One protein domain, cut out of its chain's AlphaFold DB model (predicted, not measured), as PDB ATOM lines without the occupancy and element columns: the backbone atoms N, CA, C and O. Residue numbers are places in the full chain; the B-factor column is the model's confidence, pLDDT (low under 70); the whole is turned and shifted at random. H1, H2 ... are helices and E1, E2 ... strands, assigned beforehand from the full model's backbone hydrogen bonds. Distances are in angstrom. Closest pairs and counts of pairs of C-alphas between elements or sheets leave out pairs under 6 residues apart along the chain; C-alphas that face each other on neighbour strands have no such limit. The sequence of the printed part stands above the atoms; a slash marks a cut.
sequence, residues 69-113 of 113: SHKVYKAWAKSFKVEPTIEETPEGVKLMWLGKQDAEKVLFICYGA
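Overview. This is residues 69 to 113 of the 113 residues of an uncharacterized protein of Moniliophthora perniciosa (strain FA553 / isolate CP02) (UniProt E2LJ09). A short helix, H1, sits at one side of a small two-stranded hairpin, E1 and E2, with few close contacts, and a long tail, residues 98 to 113, loops away and folds back past the hairpin on the side away from H1. The printed part has 45 residues, in the order H1, E1, E2, the sheet being E1 - E2, antiparallel. The class is mixed, helices and strands, with under half of the residues in named elements. It is only just compact, close to loose, with a radius of gyration of the C-alphas of 11.2 A and spans of 27 by 27 by 21 A.

Arrangement. In H1, residues 69 to 79, every O i to N i+4 pair is within hydrogen-bond range. E1, residues 85 to 88, and E2, residues 94 to 97, are a hairpin, antiparallel at 153 degrees; N 95 and O 87 are 2.8 A apart. The closest C-alphas of H1 and E2 are those of His 70 and Met 96, 7.2 A.

Along the chain. H1 begins at C-alpha 69 (54.335, 5.338, 29.697) and is 15.3 A long. E1 is 10.2 A. E2 is 9.6 A and ends at C-alpha 97 (45.497, 11.665, 36.098).

Size, cuts and confidence. The farthest C-alphas, Ser 79 and Glu 91, are 29.5 A apart. The printed part has no cut; both links are tight. Residues 112 to 113 have pLDDT under 70.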
ATOM      1  N   SER A  69      54.651   4.739  28.387       80.62
ATOM      2  CA  SER A  69      54.335   5.338  29.697       80.62
ATOM      3  C   SER A  69      52.904   5.074  30.173       80.62
ATOM      4  O   SER A  69      52.696   4.739  31.333       80.62
ATOM      5  N   HIS A  70      51.917   5.109  29.272       85.19
ATOM      6  CA  HIS A  70      50.520   4.820  29.616       85.19
ATOM      7  C   HIS A  70      50.290   3.369  30.080       85.19
ATOM      8  O   HIS A  70      49.428   3.125  30.921       85.19
ATOM      9  N   LYS A  71      51.039   2.386  29.555       85.44
ATOM     10  CA  LYS A  71      50.951   0.988  30.015       85.44
ATOM     11  C   LYS A  71      51.592   0.829  31.387       85.44
ATOM     12  O   LYS A  71      51.008   0.166  32.240       85.44
ATOM     13  N   VAL A  72      52.744   1.467  31.601       86.19
ATOM     14  CA  VAL A  72      53.424   1.490  32.906       86.19
ATOM     15  C   VAL A  72      52.521   2.127  33.960       86.19
ATOM     16  O   VAL A  72      52.326   1.548  35.024       86.19
ATOM     17  N   TYR A  73      51.886   3.254  33.629       87.81
ATOM     18  CA  TYR A  73      50.922   3.925  34.493       87.81
ATOM     19  C   TYR A  73      49.737   3.022  34.859       87.81
ATOM     20  O   TYR A  73      49.443   2.846  36.039       87.81
ATOM     21  N   LYS A  74      49.106   2.364  33.874       89.44
ATOM     22  CA  LYS A  74      48.015   1.405  34.129       89.44
ATOM     23  C   LYS A  74      48.447   0.248  35.036       89.44
ATOM     24  O   LYS A  74      47.690  -0.150  35.919       89.44
ATOM     25  N   ALA A  75      49.642  -0.303  34.821       89.31
ATOM     26  CA  ALA A  75      50.169  -1.395  35.638       89.31
ATOM     27  C   ALA A  75      50.427  -0.950  37.086       89.31
ATOM     28  O   ALA A  75      50.032  -1.646  38.022       89.31
ATOM     29  N   TRP A  76      51.025   0.233  37.261       91.00
ATOM     30  CA  TRP A  76      51.223   0.854  38.566       91.00
ATOM     31  C   TRP A  76      49.884   1.089  39.274       91.00
ATOM     32  O   TRP A  76      49.694   0.590  40.382       91.00
ATOM     33  N   ALA A  77      48.915   1.726  38.612       90.56
ATOM     34  CA  ALA A  77      47.598   2.007  39.182       90.56
ATOM     35  C   ALA A  77      46.916   0.715  39.664       90.56
ATOM     36  O   ALA A  77      46.479   0.627  40.811       90.56
ATOM     37  N   LYS A  78      46.969  -0.352  38.852       90.00
ATOM     38  CA  LYS A  78      46.471  -1.681  39.231       90.00
ATOM     39  C   LYS A  78      47.181  -2.253  40.463       90.00
ATOM     40  O   LYS A  78      46.510  -2.786  41.343       90.00
ATOM     41  N   SER A  79      48.510  -2.148  40.554       91.88
ATOM     42  CA  SER A  79      49.262  -2.647  41.722       91.88
ATOM     43  C   SER A  79      48.940  -1.899  43.019       91.88
ATOM     44  O   SER A  79      48.975  -2.498  44.092       91.88
ATOM     45  N   PHE A  80      48.568  -0.621  42.916       91.19
ATOM     46  CA  PHE A  80      48.191   0.227  44.048       91.19
ATOM     47  C   PHE A  80      46.672   0.306  44.267       91.19
ATOM     48  O   PHE A  80      46.228   1.033  45.151       91.19
ATOM     49  N   LYS A  81      45.877  -0.469  43.511       90.06
ATOM     50  CA  LYS A  81      44.402  -0.483  43.562       90.06
ATOM     51  C   LYS A  81      43.773   0.900  43.333       90.06
ATOM     52  O   LYS A  81      42.762   1.235  43.940       90.06
ATOM     53  N   VAL A  82      44.378   1.688  42.451       89.25
ATOM     54  CA  VAL A  82      43.868   2.981  41.984       89.25
ATOM     55  C   VAL A  82      43.284   2.787  40.587       89.25
ATOM     56  O   VAL A  82      43.871   2.079  39.766       89.25
ATOM     57  N   GLU A  83      42.138   3.402  40.302       87.69
ATOM     58  CA  GLU A  83      41.577   3.392  38.951       87.69
ATOM     59  C   GLU A  83      42.423   4.279  38.021       87.69
ATOM     60  O   GLU A  83      42.617   5.462  38.303       87.69
ATOM     61  N   PRO A  84      42.981   3.730  36.924       88.00
ATOM     62  CA  PRO A  84      43.796   4.512  36.009       88.00
ATOM     63  C   PRO A  84      42.918   5.391  35.118       88.00
ATOM     64  O   PRO A  84      42.318   4.905  34.158       88.00
ATOM     65  N   THR A  85      42.935   6.695  35.366       90.88
ATOM     66  CA  THR A  85      42.265   7.679  34.511       90.88
ATOM     67  C   THR A  85      43.241   8.230  33.476       90.88
ATOM     68  O   THR A  85      44.276   8.809  33.821       90.88
ATOM     69  N   ILE A  86      42.936   8.013  32.194       90.94
ATOM     70  CA  ILE A  86      43.723   8.523  31.066       90.94
ATOM     71  C   ILE A  86      42.802   9.306  30.148       90.94
ATOM     72  O   ILE A  86      41.811   8.765  29.666       90.94
ATOM     73  N   GLU A  87      43.179  10.546  29.884       91.00
ATOM     74  CA  GLU A  87      42.487  11.445  28.972       91.00
ATOM     75  C   GLU A  87      43.374  11.702  27.755       91.00
ATOM     76  O   GLU A  87      44.592  11.831  27.884       91.00
ATOM     77  N   GLU A  88      42.783  11.723  26.566       91.69
ATOM     78  CA  GLU A  88      43.488  11.995  25.315       91.69
ATOM     79  C   GLU A  88      43.046  13.367  24.803       91.69
ATOM     80  O   GLU A  88      41.857  13.591  24.587       91.69
ATOM     81  N   THR A  89      43.993  14.297  24.670       88.62
ATOM     82  CA  THR A  89      43.715  15.655  24.190       88.62
ATOM     83  C   THR A  89      43.460  15.652  22.677       88.62
ATOM     84  O   THR A  89      43.862  14.702  21.995       88.62
ATOM     85  N   PRO A  90      42.839  16.706  22.106       89.81
ATOM     86  CA  PRO A  90      42.630  16.819  20.657       89.81
ATOM     87  C   PRO A  90      43.921  16.694  19.829       89.81
ATOM     88  O   PRO A  90      43.895  16.237  18.689       89.81
ATOM     89  N   GLU A  91      45.064  17.050  20.414       89.88
ATOM     90  CA  GLU A  91      46.397  16.957  19.812       89.88
ATOM     91  C   GLU A  91      47.020  15.550  19.928       89.88
ATOM     92  O   GLU A  91      48.165  15.338  19.524       89.88
ATOM     93  N   GLY A  92      46.295  14.576  20.491       85.38
ATOM     94  CA  GLY A  92      46.745  13.192  20.671       85.38
ATOM     95  C   GLY A  92      47.694  12.985  21.856       85.38
ATOM     96  O   GLY A  92      48.407  11.976  21.918       85.38
ATOM     97  N   VAL A  93      47.747  13.929  22.803       87.12
ATOM     98  CA  VAL A  93      48.553  13.802  24.026       87.12
ATOM     99  C   VAL A  93      47.763  13.036  25.080       87.12
ATOM    100  O   VAL A  93      46.586  13.293  25.294       87.12
ATOM    101  N   LYS A  94      48.413  12.094  25.772       88.94
ATOM    102  CA  LYS A  94      47.777  11.295  26.831       88.94
ATOM    103  C   LYS A  94      48.116  11.850  28.205       88.94
ATOM    104  O   LYS A  94      49.253  11.715  28.656       88.94
ATOM    105  N   LEU A  95      47.119  12.421  28.867       89.50
ATOM    106  CA  LEU A  95      47.183  12.863  30.251       89.50
ATOM    107  C   LEU A  95      46.869  11.689  31.175       89.50
ATOM    108  O   LEU A  95      45.903  10.958  30.976       89.50
ATOM    109  N   MET A  96      47.718  11.490  32.176       90.94
ATOM    110  CA  MET A  96      47.592  10.419  33.162       90.94
ATOM    111  C   MET A  96      47.267  11.063  34.506       90.94
ATOM    112  O   MET A  96      48.135  11.672  35.130       90.94
ATOM    113  N   TRP A  97      46.006  10.971  34.920       90.44
ATOM    114  CA  TRP A  97      45.497  11.665  36.098       90.44
ATOM    115  C   TRP A  97      45.753  10.865  37.366       90.44
ATOM    116  O   TRP A  97      45.354   9.707  37.453       90.44
ATOM    117  N   LEU A  98      46.365  11.501  38.362       87.56
ATOM    118  CA  LEU A  98      46.512  10.966  39.711       87.56
ATOM    119  C   LEU A  98      45.554  11.706  40.649       87.56
ATOM    120  O   LEU A  98      45.774  12.873  40.960       87.56
ATOM    121  N   GLY A  99      44.507  11.022  41.113       84.56
ATOM    122  CA  GLY A  99      43.480  11.615  41.973       84.56
ATOM    123  C   GLY A  99      42.268  12.127  41.193       84.56
ATOM    124  O   GLY A  99      41.960  11.623  40.114       84.56
ATOM    125  N   LYS A 100      41.539  13.087  41.773       84.31
ATOM    126  CA  LYS A 100      40.291  13.596  41.195       84.31
ATOM    127  C   LYS A 100      40.551  14.637  40.100       84.31
ATOM    128  O   LYS A 100      41.393  15.513  40.275       84.31
ATOM    129  N   GLN A 101      39.800  14.553  39.003       84.50
ATOM    130  CA  GLN A 101      39.901  15.478  37.864       84.50
ATOM    131  C   GLN A 101      39.235  16.838  38.131       84.50
ATOM    132  O   GLN A 101      39.593  17.825  37.502       84.50
ATOM    133  N   ASP A 102      38.294  16.898  39.077       87.06
ATOM    134  CA  ASP A 102      37.541  18.097  39.471       87.06
ATOM    135  C   ASP A 102      38.231  18.910  40.582       87.06
ATOM    136  O   ASP A 102      37.610  19.742  41.244       87.06
ATOM    137  N   ALA A 103      39.520  18.664  40.823       87.56
ATOM    138  CA  ALA A 103      40.270  19.383  41.839       87.56
ATOM    139  C   ALA A 103      40.436  20.867  41.467       87.56
ATOM    140  O   ALA A 103      40.815  21.201  40.348       87.56
ATOM    141  N   GLU A 104      40.252  21.763  42.445       92.25
ATOM    142  CA  GLU A 104      40.445  23.216  42.280       92.25
ATOM    143  C   GLU A 104      41.869  23.572  41.812       92.25
ATOM    144  O   GLU A 104      42.092  24.571  41.129       92.25
ATOM    145  N   LYS A 105      42.853  22.746  42.186       90.81
ATOM    146  CA  LYS A 105      44.266  22.921  41.844       90.81
ATOM    147  C   LYS A 105      44.837  21.609  41.335       90.81
ATOM    148  O   LYS A 105      44.699  20.573  41.984       90.81
ATOM    149  N   VAL A 106      45.536  21.679  40.207       90.31
ATOM    150  CA  VAL A 106      46.170  20.529  39.554       90.31
ATOM    151  C   VAL A 106      47.676  20.756  39.482       90.31
ATOM    152  O   VAL A 106      48.133  21.826  39.082       90.31
ATOM    153  N   LEU A 107      48.457  19.741  39.859       90.38
ATOM    154  CA  LEU A 107      49.905  19.730  39.665       90.38
ATOM    155  C   LEU A 107      50.234  19.014  38.353       90.38
ATOM    156  O   LEU A 107      50.057  17.802  38.242       90.38
ATOM    157  N   PHE A 108      50.747  19.758  37.376       88.94
ATOM    158  CA  PHE A 108      51.187  19.192  36.105       88.94
ATOM    159  C   PHE A 108      52.650  18.748  36.195       88.94
ATOM    160  O   PHE A 108      53.539  19.566  36.430       88.94
ATOM    161  N   ILE A 109      52.908  17.450  36.016       86.94
ATOM    162  CA  ILE A 109      54.260  16.882  36.066       86.94
ATOM    163  C   ILE A 109      54.667  16.425  34.666       86.94
ATOM    164  O   ILE A 109      54.192  15.405  34.168       86.94
ATOM    165  N   CYS A 110      55.609  17.150  34.066       83.19
ATOM    166  CA  CYS A 110      56.332  16.703  32.882       83.19
ATOM    167  C   CYS A 110      57.610  15.992  33.319       83.19
ATOM    168  O   CYS A 110      58.529  16.625  33.837       83.19
ATOM    169  N   TYR A 111      57.692  14.685  33.093       72.44
ATOM    170  CA  TYR A 111      58.958  13.977  33.253       72.44
ATOM    171  C   TYR A 111      59.865  14.267  32.055       72.44
ATOM    172  O   TYR A 111      59.474  14.046  30.908       72.44
ATOM    173  N   GLY A 112      61.076  14.753  32.329       58.84
ATOM    174  CA  GLY A 112      62.175  14.715  31.369       58.84
ATOM    175  C   GLY A 112      62.676  13.280  31.227       58.84
ATOM    176  O   GLY A 112      62.757  12.559  32.225       58.84
ATOM    177  N   ALA A 113      62.942  12.865  29.990       49.22
ATOM    178  CA  ALA A 113      63.630  11.610  29.701       49.22
ATOM    179  C   ALA A 113      65.137  11.757  29.936       49.22
ATOM    180  O   ALA A 113      65.669  12.840  29.600       49.22
TER     181      ALA A 113